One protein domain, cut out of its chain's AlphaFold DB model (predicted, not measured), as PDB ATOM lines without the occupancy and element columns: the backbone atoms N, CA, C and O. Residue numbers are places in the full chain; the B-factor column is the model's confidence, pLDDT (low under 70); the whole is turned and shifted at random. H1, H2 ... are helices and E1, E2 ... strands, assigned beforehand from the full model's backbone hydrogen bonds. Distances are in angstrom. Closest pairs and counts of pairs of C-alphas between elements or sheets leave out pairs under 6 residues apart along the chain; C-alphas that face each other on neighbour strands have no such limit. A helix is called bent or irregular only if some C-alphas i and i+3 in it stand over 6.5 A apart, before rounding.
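What this domain is: This is residues 17 to 174 of the 178 residues of an uncharacterized protein of Bdellovibrionales bacterium CG11_big_fil_rev_8_21_14_0_20_38_13 (UniProt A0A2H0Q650). One helix, H6, runs through the middle of a rounded helical body: H7 and H8 pack on one side of it, with H9 packed on both of them farther out, and a small sheet of E1 and E2 packs on another side. H2 packs on E1, away from H6; H3 packs on H6 with residues 41 to 45, H4 and H5 pack near opposite ends of H6, and H1 lies at the margin of the body. The printed part has 158 residues with nine named helices and two named strands, in the order H1 H2 H3 H4 E1 E2 H5 H6 H7 H8 H9; the sheet, E1 beside E2, is parallel, and the class is mostly helix. The whole is compact, with a radius of gyration of the C-alphas of 15.2 A and spans of 39 by 35 by 33 A.

Where its parts are: Find C-alpha 17 at (208.143, 194.786, 270.568); from there H1 runs to residue 25, 12.1 A on. H2, residues 27 to 33, is irregular, with C-alphas 28 and 31 standing 7.4 A apart. H3 holds residues 36 to 47, 16.4 A long, and H4 residues 51 to 58. E1, residues 62 to 67, is 16.1 A long, and E2, residues 82 to 87, is 15.7 A long. H5 follows with residues 89 to 95. Look for C-alpha 101 at (206.868, 176.091, 281.842), where H6 begins; it runs 20.7 A to residue 115. H7, residues 125 to 138, measures 20.1 A, and H8, residues 142 to 150, 12.3 A. The longest helix, H9, residues 156 to 174, runs 27.8 A to C-alpha 174 at (181.613, 179.471, 277.872).

How they stand to each other: Start at H6, the hub, which touches H3, H4, H5, H7 and H8. It touches H7 at a steep tilt of 62 degrees, opposite ways, and the closest C-alphas, those of Gly 112 and Ala 132, are 4.2 A apart. With residues 101 to 106 alone it touches H8, about perpendicular at 80 degrees, closest at Arg 102 and Asp 144, 4.8 A between C-alphas. H7 and H8 form a helical hairpin at 38 degrees, a tilt only just steep. H8 and H9 form another, at a shallow tilt of 23 degrees, with the C-alphas of Leu 149 and Cys 158 closest at 5.8 A. H9 also touches H7, closest at the C-alphas of Ile 130 and Arg 161, 5.9 A, but is apart from H6. Now turn to the strands: E1 and E2 are parallel neighbours at 27 degrees, with N 64 and O 83 at 2.8 A and N 87 and O 66 at 2.9 A, both within hydrogen-bond range. The closest C-alphas of E2 and H6, those of Val 85 and Glu 110, are 6.7 A apart; those of H2 and E1, Glu 28 and Val 66, are 6.2 A apart. H1 and H4 only just touch, with 3 pairs of C-alphas within 8 A, closest at Leu 19 and Leu 57, 7.3 A. Every O i to N i+4 pair is within hydrogen-bond range in H1, H3, H4, H5, H6, H7, H8 and H9; in H2 it is 1 of 3, beside 3 of 4 O i to N i+3 pairs.

The domain as a whole: The two C-alphas farthest apart, those of Gln 69 and Asn 174, are 44.3 A from each other. The printed part has no cut. The one long link joins E1 to E2 through residues 68 to 81, a stretch with no named element. The mean pLDDT of the printed part is 91.1, and it falls under 70 at residues 69 to 80 and at residue 174.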
ATOM      1  N   ALA A  17     206.827 195.282 270.970       91.31
ATOM      2  CA  ALA A  17     208.143 194.786 270.568       91.31
ATOM      3  C   ALA A  17     209.300 195.627 271.142       91.31
ATOM      4  O   ALA A  17     210.299 195.063 271.595       91.31
ATOM      5  N   GLU A  18     209.162 196.956 271.176       92.25
ATOM      6  CA  GLU A  18     210.153 197.853 271.787       92.25
ATOM      7  C   GLU A  18     210.264 197.616 273.302       92.25
ATOM      8  O   GLU A  18     211.372 197.575 273.834       92.25
ATOM      9  N   LEU A  19     209.141 197.397 274.000       92.88
ATOM     10  CA  LEU A  19     209.152 197.085 275.435       92.88
ATOM     11  C   LEU A  19     209.797 195.730 275.736       92.88
ATOM     12  O   LEU A  19     210.590 195.636 276.671       92.88
ATOM     13  N   ILE A  20     209.495 194.704 274.939       94.12
ATOM     14  CA  ILE A  20     210.116 193.380 275.075       94.12
ATOM     15  C   ILE A  20     211.624 193.468 274.818       94.12
ATOM     16  O   ILE A  20     212.411 192.861 275.539       94.12
ATOM     17  N   THR A  21     212.037 194.243 273.814       93.75
ATOM     18  CA  THR A  21     213.460 194.468 273.520       93.75
ATOM     19  C   THR A  21     214.145 195.153 274.699       93.75
ATOM     20  O   THR A  21     215.119 194.622 275.223       93.75
ATOM     21  N   ARG A  22     213.566 196.251 275.208       92.75
ATOM     22  CA  ARG A  22     214.066 196.955 276.398       92.75
ATOM     23  C   ARG A  22     214.200 196.026 277.604       92.75
ATOM     24  O   ARG A  22     215.201 196.085 278.307       92.75
ATOM     25  N   PHE A  23     213.196 195.183 277.848       94.75
ATOM     26  CA  PHE A  23     213.225 194.211 278.935       94.75
ATOM     27  C   PHE A  23     214.374 193.214 278.747       94.75
ATOM     28  O   PHE A  23     215.206 193.076 279.634       94.75
ATOM     29  N   ASN A  24     214.483 192.565 277.588       93.06
ATOM     30  CA  ASN A  24     215.507 191.542 277.345       93.06
ATOM     31  C   ASN A  24     216.943 192.091 277.314       93.06
ATOM     32  O   ASN A  24     217.884 191.369 277.637       93.06
ATOM     33  N   GLU A  25     217.125 193.350 276.917       93.25
ATOM     34  CA  GLU A  25     218.440 193.992 276.825       93.25
ATOM     35  C   GLU A  25     218.920 194.606 278.144       93.25
ATOM     36  O   GLU A  25     220.065 195.059 278.223       93.25
ATOM     37  N   HIS A  26     218.088 194.603 279.190       93.81
ATOM     38  CA  HIS A  26     218.457 195.189 280.471       93.81
ATOM     39  C   HIS A  26     219.728 194.526 281.053       93.81
ATOM     40  O   HIS A  26     219.831 193.293 281.046       93.81
ATOM     41  N   PRO A  27     220.700 195.291 281.596       92.06
ATOM     42  CA  PRO A  27     221.942 194.732 282.143       92.06
ATOM     43  C   PRO A  27     221.719 193.643 283.202       92.06
ATOM     44  O   PRO A  27     222.352 192.593 283.156       92.06
ATOM     45  N   GLU A  28     220.746 193.825 284.093       91.75
ATOM     46  CA  GLU A  28     220.411 192.824 285.122       91.75
ATOM     47  C   GLU A  28     219.881 191.492 284.555       91.75
ATOM     48  O   GLU A  28     219.844 190.486 285.259       91.75
ATOM     49  N   HIS A  29     219.517 191.438 283.269       95.06
ATOM     50  CA  HIS A  29     219.076 190.220 282.587       95.06
ATOM     51  C   HIS A  29     220.199 189.516 281.811       95.06
ATOM     52  O   HIS A  29     219.928 188.553 281.092       95.06
ATOM     53  N   GLN A  30     221.473 189.911 281.969       93.25
ATOM     54  CA  GLN A  30     222.585 189.208 281.305       93.25
ATOM     55  C   GLN A  30     222.604 187.707 281.626       93.25
ATOM     56  O   GLN A  30     222.910 186.894 280.759       93.25
ATOM     57  N   TRP A  31     222.236 187.308 282.846       93.94
ATOM     58  CA  TRP A  31     222.187 185.892 283.222       93.94
ATOM     59  C   TRP A  31     221.103 185.104 282.464       93.94
ATOM     60  O   TRP A  31     221.306 183.923 282.201       93.94
ATOM     61  N   ILE A  32     219.992 185.753 282.087       95.88
ATOM     62  CA  ILE A  32     218.950 185.188 281.217       95.88
ATOM     63  C   ILE A  32     219.493 185.086 279.796       95.88
ATOM     64  O   ILE A  32     219.392 184.037 279.172       95.88
ATOM     65  N   LYS A  33     220.106 186.163 279.290       93.88
ATOM     66  CA  LYS A  33     220.643 186.231 277.923       93.88
ATOM     67  C   LYS A  33     221.740 185.196 277.665       93.88
ATOM     68  O   LYS A  33     221.819 184.646 276.571       93.88
ATOM     69  N   ASN A  34     222.568 184.924 278.670       95.12
ATOM     70  CA  ASN A  34     223.678 183.978 278.580       95.12
ATOM     71  C   ASN A  34     223.242 182.505 278.698       95.12
ATOM     72  O   ASN A  34     224.073 181.618 278.517       95.12
ATOM     73  N   ASP A  35     221.968 182.228 278.989       95.81
ATOM     74  CA  ASP A  35     221.394 180.882 279.043       95.81
ATOM     75  C   ASP A  35     220.311 180.749 277.952       95.81
ATOM     76  O   ASP A  35     219.195 181.239 278.133       95.81
ATOM     77  N   PRO A  36     220.598 180.102 276.803       95.44
ATOM     78  CA  PRO A  36     219.661 180.036 275.677       95.44
ATOM     79  C   PRO A  36     218.306 179.414 276.030       95.44
ATOM     80  O   PRO A  36     217.274 179.817 275.485       95.44
ATOM     81  N   THR A  37     218.296 178.450 276.954       95.56
ATOM     82  CA  THR A  37     217.068 177.796 277.409       95.56
ATOM     83  C   THR A  37     216.205 178.786 278.175       95.56
ATOM     84  O   THR A  37     215.038 178.974 277.829       95.56
ATOM     85  N   ILE A  38     216.784 179.471 279.166       96.69
ATOM     86  CA  ILE A  38     216.060 180.460 279.975       96.69
ATOM     87  C   ILE A  38     215.664 181.671 279.124       96.69
ATOM     88  O   ILE A  38     214.536 182.142 279.232       96.69
ATOM     89  N   SER A  39     216.531 182.132 278.223       97.00
ATOM     90  CA  SER A  39     216.225 183.223 277.294       97.00
ATOM     91  C   SER A  39     214.983 182.926 276.450       97.00
ATOM     92  O   SER A  39     214.100 183.778 276.335       97.00
ATOM     93  N   ARG A  40     214.854 181.700 275.924       97.38
ATOM     94  CA  ARG A  40     213.661 181.277 275.176       97.38
ATOM     95  C   ARG A  40     212.401 181.280 276.045       97.38
ATOM     96  O   ARG A  40     211.353 181.719 275.586       97.38
ATOM     97  N   LEU A  41     212.494 180.813 277.288       98.06
ATOM     98  CA  LEU A  41     211.365 180.788 278.226       98.06
ATOM     99  C   LEU A  41     210.906 182.199 278.607       98.06
ATOM    100  O   LEU A  41     209.715 182.494 278.603       98.06
ATOM    101  N   VAL A  42     211.852 183.099 278.867       97.12
ATOM    102  CA  VAL A  42     211.559 184.509 279.143       97.12
ATOM    103  C   VAL A  42     210.978 185.199 277.909       97.12
ATOM    104  O   VAL A  42     210.085 186.033 278.034       97.12
ATOM    105  N   ARG A  43     211.399 184.813 276.699       96.88
ATOM    106  CA  ARG A  43     210.765 185.305 275.474       96.88
ATOM    107  C   ARG A  43     209.294 184.889 275.384       96.88
ATOM    108  O   ARG A  43     208.466 185.747 275.093       96.88
ATOM    109  N   ILE A  44     208.977 183.629 275.693       98.06
ATOM    110  CA  ILE A  44     207.590 183.136 275.764       98.06
ATOM    111  C   ILE A  44     206.783 183.962 276.776       98.06
ATOM    112  O   ILE A  44     205.714 184.463 276.439       98.06
ATOM    113  N   LEU A  45     207.331 184.195 277.975       98.19
ATOM    114  CA  LEU A  45     206.708 185.041 278.998       98.19
ATOM    115  C   LEU A  45     206.372 186.447 278.469       98.19
ATOM    116  O   LEU A  45     205.264 186.942 278.670       98.19
ATOM    117  N   CYS A  46     207.328 187.087 277.793       97.25
ATOM    118  CA  CYS A  46     207.176 188.420 277.211       97.25
ATOM    119  C   CYS A  46     206.121 188.477 276.099       97.25
ATOM    120  O   CYS A  46     205.333 189.424 276.022       97.25
ATOM    121  N   ASP A  47     206.101 187.475 275.222       96.62
ATOM    122  CA  ASP A  47     205.137 187.404 274.125       96.62
ATOM    123  C   ASP A  47     203.704 187.210 274.664       96.62
ATOM    124  O   ASP A  47     202.761 187.789 274.113       96.62
ATOM    125  N   SER A  48     203.559 186.544 275.812       97.38
ATOM    126  CA  SER A  48     202.301 186.342 276.543       97.38
ATOM    127  C   SER A  48     201.797 187.538 277.361       97.38
ATOM    128  O   SER A  48     200.723 187.451 277.948       97.38
ATOM    129  N   TRP A  49     202.515 188.667 277.433       97.00
ATOM    130  CA  TRP A  49     202.050 189.820 278.220       97.00
ATOM    131  C   TRP A  49     200.661 190.310 277.794       97.00
ATOM    132  O   TRP A  49     200.441 190.613 276.611       97.00
ATOM    133  N   THR A  50     199.774 190.450 278.786       95.38
ATOM    134  CA  THR A  50     198.436 191.038 278.653       95.38
ATOM    135  C   THR A  50     198.508 192.552 278.450       95.38
ATOM    136  O   THR A  50     199.552 193.185 278.656       95.38
ATOM    137  N   THR A  51     197.380 193.160 278.071       93.81
ATOM    138  CA  THR A  51     197.243 194.622 277.970       93.81
ATOM    139  C   THR A  51     197.625 195.315 279.275       93.81
ATOM    140  O   THR A  51     198.336 196.314 279.246       93.81
ATOM    141  N   GLU A  52     197.241 194.747 280.419       94.69
ATOM    142  CA  GLU A  52     197.536 195.319 281.733       94.69
ATOM    143  C   GLU A  52     199.049 195.373 282.015       94.69
ATOM    144  O   GLU A  52     199.577 196.410 282.420       94.69
ATOM    145  N   VAL A  53     199.781 194.290 281.720       95.50
ATOM    146  CA  VAL A  53     201.250 194.252 281.855       95.50
ATOM    147  C   VAL A  53     201.908 195.259 280.906       95.50
ATOM    148  O   VAL A  53     202.837 195.978 281.286       95.50
ATOM    149  N   TYR A  54     201.415 195.342 279.669       93.81
ATOM    150  CA  TYR A  54     201.913 196.294 278.682       93.81
ATOM    151  C   TYR A  54     201.723 197.747 279.138       93.81
ATOM    152  O   TYR A  54     202.675 198.529 279.106       93.81
ATOM    153  N   GLU A  55     200.527 198.111 279.602       93.44
ATOM    154  CA  GLU A  55     200.215 199.454 280.097       93.44
ATOM    155  C   GLU A  55     201.062 199.817 281.319       93.44
ATOM    156  O   GLU A  55     201.601 200.929 281.402       93.44
ATOM    157  N   PHE A  56     201.259 198.863 282.232       93.94
ATOM    158  CA  PHE A  56     202.136 199.035 283.383       93.94
ATOM    159  C   PHE A  56     203.557 199.437 282.954       93.94
ATOM    160  O   PHE A  56     204.095 200.434 283.449       93.94
ATOM    161  N   LEU A  57     204.148 198.725 281.991       93.25
ATOM    162  CA  LEU A  57     205.491 199.009 281.473       93.25
ATOM    163  C   LEU A  57     205.547 200.298 280.631       93.25
ATOM    164  O   LEU A  57     206.509 201.070 280.734       93.25
ATOM    165  N   ALA A  58     204.510 200.574 279.835       91.00
ATOM    166  CA  ALA A  58     204.389 201.782 279.013       91.00
ATOM    167  C   ALA A  58     204.310 203.067 279.861       91.00
ATOM    168  O   ALA A  58     204.775 204.133 279.444       91.00
ATOM    169  N   ASN A  59     203.815 202.968 281.099       90.75
ATOM    170  CA  ASN A  59     203.804 204.062 282.076       90.75
ATOM    171  C   ASN A  59     205.187 204.390 282.679       90.75
ATOM    172  O   ASN A  59     205.326 205.308 283.507       90.75
ATOM    173  N   GLY A  60     206.227 203.704 282.203       88.75
ATOM    174  CA  GLY A  60     207.613 203.894 282.608       88.75
ATOM    175  C   GLY A  60     207.984 203.106 283.855       88.75
ATOM    176  O   GLY A  60     208.989 203.439 284.471       88.75
ATOM    177  N   ASN A  61     207.174 202.118 284.245       91.44
ATOM    178  CA  ASN A  61     207.608 201.129 285.218       91.44
ATOM    179  C   ASN A  61     208.536 200.116 284.548       91.44
ATOM    180  O   ASN A  61     208.443 199.846 283.345       91.44
ATOM    181  N   GLU A  62     209.418 199.550 285.353       91.94
ATOM    182  CA  GLU A  62     210.337 198.496 284.952       91.94
ATOM    183  C   GLU A  62     210.129 197.280 285.841       91.94
ATOM    184  O   GLU A  62     209.773 197.406 287.014       91.94
ATOM    185  N   ILE A  63     210.336 196.102 285.264       93.81
ATOM    186  CA  ILE A  63     210.356 194.831 285.978       93.81
ATOM    187  C   ILE A  63     211.709 194.204 285.683       93.81
ATOM    188  O   ILE A  63     212.057 194.027 284.516       93.81
ATOM    189  N   LEU A  64     212.459 193.897 286.734       93.25
ATOM    190  CA  LEU A  64     213.757 193.248 286.664       93.25
ATOM    191  C   LEU A  64     213.667 191.872 287.306       93.25
ATOM    192  O   LEU A  64     213.183 191.752 288.425       93.25
ATOM    193  N   ILE A  65     214.162 190.846 286.624       93.56
ATOM    194  CA  ILE A  65     214.322 189.501 287.165       93.56
ATOM    195  C   ILE A  65     215.792 189.325 287.539       93.56
ATOM    196  O   ILE A  65     216.656 189.088 286.691       93.56
ATOM    197  N   VAL A  66     216.077 189.453 288.829       91.06
ATOM    198  CA  VAL A  66     217.440 189.412 289.359       91.06
ATOM    199  C   VAL A  66     217.685 188.049 289.980       91.06
ATOM    200  O   VAL A  66     216.957 187.613 290.873       91.06
ATOM    201  N   LYS A  67     218.728 187.359 289.518       86.44
ATOM    202  CA  LYS A  67     219.151 186.099 290.127       86.44
ATOM    203  C   LYS A  67     219.673 186.364 291.540       86.44
ATOM    204  O   LYS A  67     220.631 187.113 291.710       86.44
ATOM    205  N   ALA A  68     219.082 185.716 292.537       83.44
ATOM    206  CA  ALA A  68     219.458 185.864 293.941       83.44
ATOM    207  C   ALA A  68     220.109 184.582 294.483       83.44
ATOM    208  O   ALA A  68     219.726 183.475 294.112       83.44
ATOM    209  N   GLN A  69     221.083 184.723 295.389       69.38
ATOM    210  CA  GLN A  69     221.755 183.601 296.066       69.38
ATOM    211  C   GLN A  69     221.244 183.400 297.507       69.38
ATOM    212  O   GLN A  69     222.035 183.323 298.441       69.38
ATOM    213  N   GLY A  70     219.923 183.358 297.712       59.09
ATOM    214  CA  GLY A  70     219.324 183.139 299.039       59.09
ATOM    215  C   GLY A  70     218.549 181.822 299.166       59.09
ATOM    216  O   GLY A  70     218.167 181.229 298.162       59.09
ATOM    217  N   GLN A  71     218.267 181.411 300.405       47.97
ATOM    218  CA  GLN A  71     217.058 180.658 300.773       47.97
ATOM    219  C   GLN A  71     216.055 181.666 301.383       47.97
ATOM    220  O   GLN A  71     216.488 182.585 302.075       47.97
ATOM    221  N   LEU A  72     214.743 181.496 301.138       46.97
ATOM    222  CA  LEU A  72     213.588 182.177 301.788       46.97
ATOM    223  C   LEU A  72     213.065 183.547 301.280       46.97
ATOM    224  O   LEU A  72     211.950 183.894 301.635       46.97
ATOM    225  N   ALA A  73     213.763 184.270 300.409       41.81
ATOM    226  CA  ALA A  73     213.287 185.455 299.666       41.81
ATOM    227  C   ALA A  73     212.752 186.744 300.341       41.81
ATOM    228  O   ALA A  73     212.056 186.713 301.345       41.81
ATOM    229  N   SER A  74     213.013 187.918 299.730       45.34
ATOM    230  CA  SER A  74     212.483 189.229 300.172       45.34
ATOM    231  C   SER A  74     212.160 190.165 298.999       45.34
ATOM    232  O   SER A  74     212.986 190.346 298.111       45.34
ATOM    233  N   ALA A  75     210.983 190.795 298.995       46.53
ATOM    234  CA  ALA A  75     210.610 191.801 297.999       46.53
ATOM    235  C   ALA A  75     211.105 193.200 298.417       46.53
ATOM    236  O   ALA A  75     210.824 193.656 299.525       46.53
ATOM    237  N   MET A  76     211.803 193.907 297.521       52.59
ATOM    238  CA  MET A  76     212.154 195.320 297.713       52.59
ATOM    239  C   MET A  76     211.093 196.227 297.085       52.59
ATOM    240  O   MET A  76     210.624 195.980 295.973       52.59
ATOM    241  N   SER A  77     210.720 197.293 297.796       47.41
ATOM    242  CA  SER A  77     209.856 198.349 297.264       47.41
ATOM    243  C   SER A  77     210.520 199.048 296.077       47.41
ATOM    244  O   SER A  77     211.747 199.135 295.989       47.41
ATOM    245  N   SER A  78     209.703 199.542 295.143       55.69
ATOM    246  CA  SER A  78     210.219 200.143 293.922       55.69
ATOM    247  C   SER A  78     210.963 201.443 294.199       55.69
ATOM    248  O   SER A  78     210.377 202.479 294.518       55.69
ATOM    249  N   ILE A  79     212.281 201.408 294.038       59.91
ATOM    250  CA  ILE A  79     213.081 202.621 293.924       59.91
ATOM    251  C   ILE A  79     212.891 203.099 292.480       59.91
ATOM    252  O   ILE A  79     213.178 202.371 291.537       59.91
ATOM    253  N   ASN A  80     212.355 204.306 292.288       65.38
ATOM    254  CA  ASN A  80     212.233 204.956 290.974       65.38
ATOM    255  C   ASN A  80     211.441 204.182 289.894       65.38
ATOM    256  O   ASN A  80     211.798 204.239 288.723       65.38
ATOM    257  N   LYS A  81     210.329 203.521 290.258       81.25
ATOM    258  CA  LYS A  81     209.488 202.698 289.351       81.25
ATOM    259  C   LYS A  81     210.132 201.397 288.850       81.25
ATOM    260  O   LYS A  81     209.548 200.721 288.001       81.25
ATOM    261  N   THR A  82     211.278 201.019 289.396       87.50
ATOM    262  CA  THR A  82     211.904 199.723 289.137       87.50
ATOM    263  C   THR A  82     211.366 198.697 290.128       87.50
ATOM    264  O   THR A  82     211.476 198.883 291.336       87.50
ATOM    265  N   ASN A  83     210.760 197.625 289.631       90.81
ATOM    266  CA  ASN A  83     210.200 196.534 290.426       90.81
ATOM    267  C   ASN A  83     211.061 195.292 290.217       90.81
ATOM    268  O   ASN A  83     211.499 195.035 289.098       90.81
ATOM    269  N   VAL A  84     211.314 194.528 291.276       90.69
ATOM    270  CA  VAL A  84     212.266 193.414 291.229       90.69
ATOM    271  C   VAL A  84     211.565 192.105 291.568       90.69
ATOM    272  O   VAL A  84     210.964 191.976 292.629       90.69
ATOM    273  N   VAL A  85     211.699 191.129 290.674       91.88
ATOM    274  CA  VAL A  85     211.423 189.710 290.902       91.88
ATOM    275  C   VAL A  85     212.752 189.031 291.201       91.88
ATOM    276  O   VAL A  85     213.689 189.099 290.404       91.88
ATOM    277  N   LEU A  86     212.855 188.373 292.350       91.25
ATOM    278  CA  LEU A  86     214.063 187.642 292.719       91.25
ATOM    279  C   LEU A  86     213.951 186.186 292.272       91.25
ATOM    280  O   LEU A  86     213.113 185.430 292.759       91.25
ATOM    281  N   ALA A  87     214.821 185.783 291.349       91.44
ATOM    282  CA  ALA A  87     214.913 184.408 290.880       91.44
ATOM    283  C   ALA A  87     215.882 183.612 291.765       91.44
ATOM    284  O   ALA A  87     217.104 183.673 291.593       91.44
ATOM    285  N   TYR A  88     215.321 182.877 292.725       91.62
ATOM    286  CA  TYR A  88     216.064 181.986 293.619       91.62
ATOM    287  C   TYR A  88     216.567 180.725 292.911       91.62
ATOM    288  O   TYR A  88     216.061 180.383 291.838       91.62
ATOM    289  N   PRO A  89     217.547 180.008 293.503       91.56
ATOM    290  CA  PRO A  89     218.099 178.794 292.910       91.56
ATOM    291  C   PRO A  89     217.034 177.765 292.521       91.56
ATOM    292  O   PRO A  89     217.147 177.188 291.442       91.56
ATOM    293  N   ASP A  90     215.980 177.607 293.323       91.50
ATOM    294  CA  ASP A  90     214.899 176.651 293.055       91.50
ATOM    295  C   ASP A  90     214.106 177.023 291.798       91.50
ATOM    296  O   ASP A  90     213.895 176.183 290.926       91.50
ATOM    297  N   LEU A  91     213.761 178.304 291.623       94.62
ATOM    298  CA  LEU A  91     213.108 178.774 290.397       94.62
ATOM    299  C   LEU A  91     214.013 178.569 289.176       94.62
ATOM    300  O   LEU A  91     213.561 178.109 288.129       94.62
ATOM    301  N   VAL A  92     215.308 178.871 289.306       94.06
ATOM    302  CA  VAL A  92     216.280 178.654 288.225       94.06
ATOM    303  C   VAL A  92     216.423 177.161 287.900       94.06
ATOM    304  O   VAL A  92     216.579 176.808 286.731       94.06
ATOM    305  N   ALA A  93     216.345 176.282 288.899       93.75
ATOM    306  CA  ALA A  93     216.350 174.837 288.703       93.75
ATOM    307  C   ALA A  93     215.087 174.367 287.966       93.75
ATOM    308  O   ALA A  93     215.202 173.606 287.008       93.75
ATOM    309  N   ILE A  94     213.905 174.880 288.329       95.50
ATOM    310  CA  ILE A  94     212.643 174.592 287.626       95.50
ATOM    311  C   ILE A  94     212.728 175.041 286.164       95.50
ATOM    312  O   ILE A  94     212.414 174.255 285.270       95.50
ATOM    313  N   LEU A  95     213.228 176.252 285.895       95.50
ATOM    314  CA  LEU A  95     213.418 176.783 284.536       95.50
ATOM    315  C   LEU A  95     214.384 175.941 283.680       95.50
ATOM    316  O   LEU A  95     214.363 176.035 282.456       95.50
ATOM    317  N   ARG A  96     215.227 175.114 284.309       95.12
ATOM    318  CA  ARG A  96     216.156 174.181 283.647       95.12
ATOM    319  C   ARG A  96     215.701 172.722 283.697       95.12
ATOM    320  O   ARG A  96     216.421 171.848 283.220       95.12
ATOM    321  N   SER A  97     214.545 172.452 284.295       95.25
ATOM    322  CA  SER A  97     214.021 171.100 284.482       95.25
ATOM    323  C   SER A  97     213.381 170.540 283.206       95.25
ATOM    324  O   SER A  97     213.318 171.201 282.169       95.25
ATOM    325  N   ALA A  98     212.853 169.316 283.296       93.56
ATOM    326  CA  ALA A  98     212.045 168.707 282.240       93.56
ATOM    327  C   ALA A  98     210.663 169.374 282.062       93.56
ATOM    328  O   ALA A  98     210.019 169.168 281.034       93.56
ATOM    329  N   SER A  99     210.215 170.192 283.023       94.19
ATOM    330  CA  SER A  99     208.930 170.905 282.983       94.19
ATOM    331  C   SER A  99     209.124 172.413 283.212       94.19
ATOM    332  O   SER A  99     208.631 172.969 284.195       94.19
ATOM    333  N   PRO A 100     209.848 173.108 282.316       96.44
ATOM    334  CA  PRO A 100     210.295 174.483 282.540       96.44
ATOM    335  C   PRO A 100     209.170 175.524 282.518       96.44
ATOM    336  O   PRO A 100     209.331 176.610 283.077       96.44
ATOM    337  N   MET A 101     208.028 175.199 281.908       98.12
ATOM    338  CA  MET A 101     206.868 176.091 281.842       98.12
ATOM    339  C   MET A 101     206.259 176.376 283.220       98.12
ATOM    340  O   MET A 101     205.788 177.485 283.448       98.12
ATOM    341  N   ARG A 102     206.432 175.474 284.196       97.25
ATOM    342  CA  ARG A 102     206.131 175.745 285.613       97.25
ATOM    343  C   ARG A 102     206.892 176.962 286.141       97.25
ATOM    344  O   ARG A 102     206.335 177.803 286.836       97.25
ATOM    345  N   GLY A 103     208.163 177.101 285.761       97.31
ATOM    346  CA  GLY A 103     208.977 178.261 286.123       97.31
ATOM    347  C   GLY A 103     208.498 179.543 285.440       97.31
ATOM    348  O   GLY A 103     208.507 180.610 286.051       97.31
ATOM    349  N   VAL A 104     208.032 179.444 284.191       98.38
ATOM    350  CA  VAL A 104     207.423 180.572 283.465       98.38
ATOM    351  C   VAL A 104     206.121 181.013 284.135       98.38
ATOM    352  O   VAL A 104     205.910 182.210 284.317       98.38
ATOM    353  N   ALA A 105     205.292 180.064 284.567       98.44
ATOM    354  CA  ALA A 105     204.053 180.329 285.286       98.44
ATOM    355  C   ALA A 105     204.289 181.036 286.628       98.44
ATOM    356  O   ALA A 105     203.606 182.012 286.932       98.44
ATOM    357  N   ILE A 106     205.312 180.618 287.385       98.06
ATOM    358  CA  ILE A 106     205.736 181.310 288.613       98.06
ATOM    359  C   ILE A 106     206.149 182.755 288.297       98.06
ATOM    360  O   ILE A 106     205.690 183.684 288.953       98.06
ATOM    361  N   LEU A 107     206.957 182.982 287.255       98.19
ATOM    362  CA  LEU A 107     207.338 184.344 286.853       98.19
ATOM    363  C   LEU A 107     206.129 185.198 286.444       98.19
ATOM    364  O   LEU A 107     206.079 186.382 286.777       98.19
ATOM    365  N   ALA A 108     205.153 184.621 285.740       98.38
ATOM    366  CA  ALA A 108     203.920 185.313 285.372       98.38
ATOM    367  C   ALA A 108     203.091 185.704 286.608       98.38
ATOM    368  O   ALA A 108     202.590 186.826 286.679       98.38
ATOM    369  N   HIS A 109     203.012 184.819 287.604       98.19
ATOM    370  CA  HIS A 109     202.368 185.094 288.888       98.19
ATOM    371  C   HIS A 109     203.049 186.261 289.629       98.19
ATOM    372  O   HIS A 109     202.380 187.210 290.042       98.19
ATOM    373  N   GLU A 110     204.383 186.274 289.713       97.62
ATOM    374  CA  GLU A 110     205.124 187.384 290.337       97.62
ATOM    375  C   GLU A 110     204.931 188.719 289.596       97.62
ATOM    376  O   GLU A 110     204.784 189.777 290.217       97.62
ATOM    377  N   ILE A 111     204.857 188.693 288.259       97.50
ATOM    378  CA  ILE A 111     204.484 189.875 287.465       97.50
ATOM    379  C   ILE A 111     203.068 190.343 287.827       97.50
ATOM    380  O   ILE A 111     202.848 191.547 287.964       97.50
ATOM    381  N   GLY A 112     202.131 189.416 288.040       97.50
ATOM    382  CA  GLY A 112     200.784 189.716 288.522       97.50
ATOM    383  C   GLY A 112     200.793 190.506 289.831       97.50
ATOM    384  O   GLY A 112     200.130 191.541 289.922       97.50
ATOM    385  N   HIS A 113     201.613 190.104 290.808       96.62
ATOM    386  CA  HIS A 113     201.775 190.852 292.062       96.62
ATOM    387  C   HIS A 113     202.256 192.293 291.856       96.62
ATOM    388  O   HIS A 113     201.770 193.212 292.528       96.62
ATOM    389  N   ILE A 114     203.200 192.494 290.935       95.56
ATOM    390  CA  ILE A 114     203.761 193.812 290.624       95.56
ATOM    391  C   ILE A 114     202.720 194.700 289.940       95.56
ATOM    392  O   ILE A 114     202.494 195.829 290.375       95.56
ATOM    393  N   VAL A 115     202.078 194.191 288.888       95.62
ATOM    394  CA  VAL A 115     201.131 194.954 288.063       95.62
ATOM    395  C   VAL A 115     199.885 195.336 288.858       95.62
ATOM    396  O   VAL A 115     199.398 196.456 288.733       95.62
ATOM    397  N   LYS A 116     199.425 194.451 289.749       95.19
ATOM    398  CA  LYS A 116     198.312 194.717 290.670       95.19
ATOM    399  C   LYS A 116     198.697 195.549 291.893       95.19
ATOM    400  O   LYS A 116     197.850 195.775 292.759       95.19
ATOM    401  N   GLU A 117     199.954 195.989 291.984       93.19
ATOM    402  CA  GLU A 117     200.512 196.797 293.072       93.19
ATOM    403  C   GLU A 117     200.207 196.238 294.475       93.19
ATOM    404  O   GLU A 117     199.943 196.988 295.421       93.19
ATOM    405  N   HIS A 118     200.245 194.909 294.638       93.38
ATOM    406  CA  HIS A 118     199.838 194.246 295.883       93.38
ATOM    407  C   HIS A 118     200.639 194.704 297.110       93.38
ATOM    408  O   HIS A 118     200.083 194.784 298.200       93.38
ATOM    409  N   SER A 119     201.901 195.116 296.941       88.44
ATOM    410  CA  SER A 119     202.726 195.662 298.031       88.44
ATOM    411  C   SER A 119     202.219 196.992 298.607       88.44
ATOM    412  O   SER A 119     202.625 197.379 299.703       88.44
ATOM    413  N   LYS A 120     201.342 197.705 297.889       89.31
ATOM    414  CA  LYS A 120     200.770 198.998 298.301       89.31
ATOM    415  C   LYS A 120     199.309 198.890 298.735       89.31
ATOM    416  O   LYS A 120     198.765 199.841 299.300       89.31
ATOM    417  N   ARG A 121     198.652 197.764 298.452       90.62
ATOM    418  CA  ARG A 121     197.221 197.559 298.695       90.62
ATOM    419  C   ARG A 121     196.995 196.870 300.036       90.62
ATOM    420  O   ARG A 121     197.730 195.973 300.427       90.62
ATOM    421  N   LYS A 122     195.932 197.271 300.732       92.56
ATOM    422  CA  LYS A 122     195.469 196.615 301.963       92.56
ATOM    423  C   LYS A 122     194.426 195.551 301.622       92.56
ATOM    424  O   LYS A 122     193.242 195.761 301.858       92.56
ATOM    425  N   ILE A 123     194.877 194.451 301.033       94.75
ATOM    426  CA  ILE A 123     194.049 193.274 300.735       94.75
ATOM    427  C   ILE A 123     194.577 192.056 301.487       94.75
ATOM    428  O   ILE A 123     195.695 192.076 302.008       94.75
ATOM    429  N   SER A 124     193.769 191.000 301.573       96.25
ATOM    430  CA  SER A 124     194.231 189.754 302.185       96.25
ATOM    431  C   SER A 124     195.300 189.076 301.318       96.25
ATOM    432  O   SER A 124     195.293 189.208 300.093       96.25
ATOM    433  N   ASN A 125     196.201 188.308 301.941       94.88
ATOM    434  CA  ASN A 125     197.219 187.555 301.202       94.88
ATOM    435  C   ASN A 125     196.584 186.608 300.174       94.88
ATOM    436  O   ASN A 125     197.046 186.542 299.042       94.88
ATOM    437  N   LEU A 126     195.502 185.919 300.546       96.81
ATOM    438  CA  LEU A 126     194.797 185.001 299.653       96.81
ATOM    439  C   LEU A 126     194.193 185.724 298.440       96.81
ATOM    440  O   LEU A 126     194.307 185.243 297.318       96.81
ATOM    441  N   GLU A 127     193.591 186.893 298.648       97.56
ATOM    442  CA  GLU A 127     193.049 187.718 297.563       97.56
ATOM    443  C   GLU A 127     194.151 188.197 296.610       97.56
ATOM    444  O   GLU A 127     194.008 188.061 295.397       97.56
ATOM    445  N   ALA A 128     195.289 188.651 297.147       97.50
ATOM    446  CA  ALA A 128     196.449 189.033 296.344       97.50
ATOM    447  C   ALA A 128     196.981 187.861 295.500       97.50
ATOM    448  O   ALA A 128     197.344 188.041 294.339       97.50
ATOM    449  N   GLN A 129     197.019 186.657 296.074       97.94
ATOM    450  CA  GLN A 129     197.444 185.446 295.370       97.94
ATOM    451  C   GLN A 129     196.475 185.092 294.233       97.94
ATOM    452  O   GLN A 129     196.918 184.855 293.116       97.94
ATOM    453  N   ILE A 130     195.161 185.141 294.479       98.31
ATOM    454  CA  ILE A 130     194.135 184.866 293.457       98.31
ATOM    455  C   ILE A 130     194.198 185.890 292.313       98.31
ATOM    456  O   ILE A 130     194.085 185.521 291.145       98.31
ATOM    457  N   GLU A 131     194.395 187.175 292.617       98.06
ATOM    458  CA  GLU A 131     194.545 188.202 291.582       98.06
ATOM    459  C   GLU A 131     195.801 187.989 290.724       98.06
ATOM    460  O   GLU A 131     195.744 188.176 289.507       98.06
ATOM    461  N   ALA A 132     196.915 187.575 291.335       97.94
ATOM    462  CA  ALA A 132     198.148 187.246 290.625       97.94
ATOM    463  C   ALA A 132     197.999 185.975 289.766       97.94
ATOM    464  O   ALA A 132     198.417 185.964 288.607       97.94
ATOM    465  N   ASP A 133     197.322 184.945 290.283       98.50
ATOM    466  CA  ASP A 133     196.978 183.724 289.541       98.50
ATOM    467  C   ASP A 133     196.131 184.037 288.307       98.50
ATOM    468  O   ASP A 133     196.369 183.486 287.233       98.50
ATOM    469  N   ARG A 134     195.176 184.969 288.431       98.31
ATOM    470  CA  ARG A 134     194.347 185.423 287.308       98.31
ATOM    471  C   ARG A 134     195.189 186.063 286.205       98.31
ATOM    472  O   ARG A 134     194.951 185.784 285.037       98.31
ATOM    473  N   VAL A 135     196.184 186.883 286.552       98.12
ATOM    474  CA  VAL A 135     197.093 187.475 285.553       98.12
ATOM    475  C   VAL A 135     197.913 186.386 284.856       98.12
ATOM    476  O   VAL A 135     198.009 186.386 283.632       98.12
ATOM    477  N   ALA A 136     198.460 185.421 285.600       98.31
ATOM    478  CA  ALA A 136     199.194 184.300 285.011       98.31
ATOM    479  C   ALA A 136     198.307 183.431 284.097       98.31
ATOM    480  O   ALA A 136     198.743 183.018 283.020       98.31
ATOM    481  N   PHE A 137     197.049 183.210 284.488       98.44
ATOM    482  CA  PHE A 137     196.036 182.545 283.672       98.44
ATOM    483  C   PHE A 137     195.761 183.307 282.369       98.44
ATOM    484  O   PHE A 137     195.805 182.710 281.297       98.44
ATOM    485  N   GLU A 138     195.547 184.626 282.432       97.88
ATOM    486  CA  GLU A 138     195.326 185.483 281.255       97.88
ATOM    487  C   GLU A 138     196.546 185.530 280.316       97.88
ATOM    488  O   GLU A 138     196.397 185.739 279.114       97.88
ATOM    489  N   MET A 139     197.750 185.297 280.846       97.81
ATOM    490  CA  MET A 139     198.984 185.127 280.067       97.81
ATOM    491  C   MET A 139     199.118 183.724 279.436       97.81
ATOM    492  O   MET A 139     200.077 183.463 278.706       97.81
ATOM    493  N   GLY A 140     198.166 182.822 279.686       97.81
ATOM    494  CA  GLY A 140     198.131 181.465 279.136       97.81
ATOM    495  C   GLY A 140     198.878 180.418 279.963       97.81
ATOM    496  O   GLY A 140     199.102 179.320 279.468       97.81
ATOM    497  N   PHE A 141     199.260 180.725 281.207       98.31
ATOM    498  CA  PHE A 141     200.072 179.843 282.060       98.31
ATOM    499  C   PHE A 141     199.292 179.221 283.224       98.31
ATOM    500  O   PHE A 141     199.883 178.790 284.213       98.31
ATOM    501  N   GLY A 142     197.960 179.186 283.134       97.50
ATOM    502  CA  GLY A 142     197.106 178.678 284.209       97.50
ATOM    503  C   GLY A 142     197.374 177.211 284.565       97.50
ATOM    504  O   GLY A 142     197.331 176.861 285.738       97.50
ATOM    505  N   GLU A 143     197.653 176.357 283.577       96.75
ATOM    506  CA  GLU A 143     197.763 174.898 283.763       96.75
ATOM    507  C   GLU A 143     199.100 174.572 284.419       96.75
ATOM    508  O   GLU A 143     199.171 173.876 285.431       96.75
ATOM    509  N   ASP A 144     200.161 175.190 283.905       97.88
ATOM    510  CA  ASP A 144     201.488 175.144 284.502       97.88
ATOM    511  C   ASP A 144     201.489 175.668 285.946       97.88
ATOM    512  O   ASP A 144     202.168 175.098 286.801       97.88
ATOM    513  N   LEU A 145     200.719 176.726 286.235       97.88
ATOM    514  CA  LEU A 145     200.577 177.258 287.588       97.88
ATOM    515  C   LEU A 145     199.803 176.303 288.502       97.88
ATOM    516  O   LEU A 145     200.217 176.074 289.635       97.88
ATOM    517  N   GLU A 146     198.709 175.713 288.021       96.94
ATOM    518  CA  GLU A 146     197.940 174.713 288.766       96.94
ATOM    519  C   GLU A 146     198.820 173.520 289.163       96.94
ATOM    520  O   GLU A 146     198.802 173.102 290.322       96.94
ATOM    521  N   HIS A 147     199.677 173.040 288.257       95.62
ATOM    522  CA  HIS A 147     200.649 171.990 288.567       95.62
ATOM    523  C   HIS A 147     201.622 172.370 289.686       95.62
ATOM    524  O   HIS A 147     201.951 171.516 290.505       95.62
ATOM    525  N   VAL A 148     202.066 173.629 289.744       95.38
ATOM    526  CA  VAL A 148     202.898 174.125 290.853       95.38
ATOM    527  C   VAL A 148     202.110 174.108 292.166       95.38
ATOM    528  O   VAL A 148     202.637 173.706 293.198       95.38
ATOM    529  N   LEU A 149     200.835 174.502 292.147       96.00
ATOM    530  CA  LEU A 149     200.004 174.559 293.355       96.00
ATOM    531  C   LEU A 149     199.631 173.179 293.902       96.00
ATOM    532  O   LEU A 149     199.529 173.024 295.121       96.00
ATOM    533  N   ILE A 150     199.447 172.182 293.033       94.62
ATOM    534  CA  ILE A 150     199.122 170.803 293.430       94.62
ATOM    535  C   ILE A 150     200.230 170.199 294.303       94.62
ATOM    536  O   ILE A 150     199.933 169.493 295.265       94.62
ATOM    537  N   GLU A 151     201.498 170.542 294.065       91.25
ATOM    538  CA  GLU A 151     202.621 170.100 294.913       91.25
ATOM    539  C   GLU A 151     202.492 170.592 296.373       91.25
ATOM    540  O   GLU A 151     203.090 170.028 297.293       91.25
ATOM    541  N   HIS A 152     201.642 171.598 296.608       88.81
ATOM    542  CA  HIS A 152     201.360 172.202 297.907       88.81
ATOM    543  C   HIS A 152     199.878 172.093 298.325       88.81
ATOM    544  O   HIS A 152     199.425 172.829 299.208       88.81
ATOM    545  N   GLU A 153     199.111 171.151 297.758       85.25
ATOM    546  CA  GLU A 153     197.654 171.018 297.969       85.25
ATOM    547  C   GLU A 153     197.222 170.779 299.428       85.25
ATOM    548  O   GLU A 153     196.052 170.949 299.784       85.25
ATOM    549  N   HIS A 154     198.152 170.414 300.311       89.12
ATOM    550  CA  HIS A 154     197.904 170.292 301.745       89.12
ATOM    551  C   HIS A 154     197.537 171.645 302.389       89.12
ATOM    552  O   HIS A 154     196.791 171.675 303.374       89.12
ATOM    553  N   SER A 155     197.964 172.769 301.803       93.88
ATOM    554  CA  SER A 155     197.572 174.116 302.229       93.88
ATOM    555  C   SER A 155     196.146 174.467 301.784       93.88
ATOM    556  O   SER A 155     195.786 174.299 300.618       93.88
ATOM    557  N   ILE A 156     195.334 175.004 302.706       94.12
ATOM    558  CA  ILE A 156     193.980 175.506 302.400       94.12
ATOM    559  C   ILE A 156     194.045 176.571 301.301       94.12
ATOM    560  O   ILE A 156     193.266 176.509 300.351       94.12
ATOM    561  N   ASP A 157     195.005 177.491 301.390       94.69
ATOM    562  CA  ASP A 157     195.162 178.586 300.431       94.69
ATOM    563  C   ASP A 157     195.436 178.054 299.020       94.69
ATOM    564  O   ASP A 157     194.838 178.528 298.056       94.69
ATOM    565  N   CYS A 158     196.270 177.014 298.888       95.19
ATOM    566  CA  CYS A 158     196.548 176.391 297.591       95.19
ATOM    567  C   CYS A 158     195.295 175.734 297.002       95.19
ATOM    568  O   CYS A 158     195.009 175.928 295.825       95.19
ATOM    569  N   ARG A 159     194.484 175.041 297.815       97.19
ATOM    570  CA  ARG A 159     193.219 174.451 297.337       97.19
ATOM    571  C   ARG A 159     192.223 175.503 296.862       97.19
ATOM    572  O   ARG A 159     191.551 175.293 295.857       97.19
ATOM    573  N   VAL A 160     192.137 176.637 297.559       97.81
ATOM    574  CA  VAL A 160     191.271 177.747 297.136       97.81
ATOM    575  C   VAL A 160     191.758 178.339 295.813       97.81
ATOM    576  O   VAL A 160     190.945 178.575 294.920       97.81
ATOM    577  N   ARG A 161     193.069 178.544 295.661       98.12
ATOM    578  CA  ARG A 161     193.676 179.048 294.421       98.12
ATOM    579  C   ARG A 161     193.457 178.105 293.237       98.12
ATOM    580  O   ARG A 161     193.013 178.563 292.189       98.12
ATOM    581  N   ILE A 162     193.649 176.796 293.427       97.81
ATOM    582  CA  ILE A 162     193.340 175.770 292.415       97.81
ATOM    583  C   ILE A 162     191.866 175.858 292.011       97.81
ATOM    584  O   ILE A 162     191.564 176.017 290.834       97.81
ATOM    585  N   ALA A 163     190.939 175.880 292.977       97.25
ATOM    586  CA  ALA A 163     189.511 176.002 292.683       97.25
ATOM    587  C   ALA A 163     189.170 177.282 291.892       97.25
ATOM    588  O   ALA A 163     188.268 177.272 291.050       97.25
ATOM    589  N   LYS A 164     189.893 178.386 292.131       97.75
ATOM    590  CA  LYS A 164     189.744 179.631 291.367       97.75
ATOM    591  C   LYS A 164     190.283 179.524 289.944       97.75
ATOM    592  O   LYS A 164     189.592 179.964 289.029       97.75
ATOM    593  N   LEU A 165     191.436 178.892 289.737       96.50
ATOM    594  CA  LEU A 165     191.942 178.585 288.394       96.50
ATOM    595  C   LEU A 165     190.960 177.689 287.627       96.50
ATOM    596  O   LEU A 165     190.586 178.018 286.502       96.50
ATOM    597  N   THR A 166     190.448 176.630 288.264       95.75
ATOM    598  CA  THR A 166     189.396 175.774 287.697       95.75
ATOM    599  C   THR A 166     188.171 176.595 287.287       95.75
ATOM    600  O   THR A 166     187.660 176.431 286.180       95.75
ATOM    601  N   GLN A 167     187.715 177.519 288.142       96.50
ATOM    602  CA  GLN A 167     186.605 178.419 287.823       96.50
ATOM    603  C   GLN A 167     186.887 179.246 286.555       96.50
ATOM    604  O   GLN A 167     186.021 179.319 285.682       96.50
ATOM    605  N   TYR A 168     188.086 179.825 286.416       95.75
ATOM    606  CA  TYR A 168     188.463 180.612 285.234       95.75
ATOM    607  C   TYR A 168     188.436 179.790 283.938       95.75
ATOM    608  O   TYR A 168     187.943 180.275 282.916       95.75
ATOM    609  N   TYR A 169     188.866 178.525 283.970       93.62
ATOM    610  CA  TYR A 169     188.772 177.642 282.801       93.62
ATOM    611  C   TYR A 169     187.341 177.455 282.308       93.62
ATOM    612  O   TYR A 169     187.091 177.539 281.107       93.62
ATOM    613  N   TYR A 170     186.392 177.215 283.212       92.56
ATOM    614  CA  TYR A 170     184.995 177.033 282.818       92.56
ATOM    615  C   TYR A 170     184.357 178.330 282.321       92.56
ATOM    616  O   TYR A 170     183.610 178.299 281.348       92.56
ATOM    617  N   SER A 171     184.685 179.466 282.937       92.06
ATOM    618  CA  SER A 171     184.212 180.770 282.467       92.06
ATOM    619  C   SER A 171     184.730 181.092 281.061       92.06
ATOM    620  O   SER A 171     183.933 181.426 280.191       92.06
ATOM    621  N   SER A 172     186.027 180.897 280.799       84.88
ATOM    622  CA  SER A 172     186.628 181.184 279.484       84.88
ATOM    623  C   SER A 172     186.120 180.279 278.353       84.88
ATOM    624  O   SER A 172     186.011 180.721 277.215       84.88
ATOM    625  N   LYS A 173     185.762 179.019 278.642       73.81
ATOM    626  CA  LYS A 173     185.186 178.099 277.640       73.81
ATOM    627  C   LYS A 173     183.755 178.467 277.237       73.81
ATOM    628  O   LYS A 173     183.363 178.213 276.098       73.81
ATOM    629  N   ASN A 174     182.992 179.071 278.146       61.78
ATOM    630  CA  ASN A 174     181.613 179.471 277.872       61.78
ATOM    631  C   ASN A 174     181.528 180.735 277.002       61.78
ATOM    632  O   ASN A 174     180.570 180.872 276.255       61.78
TER     633      ASN A 174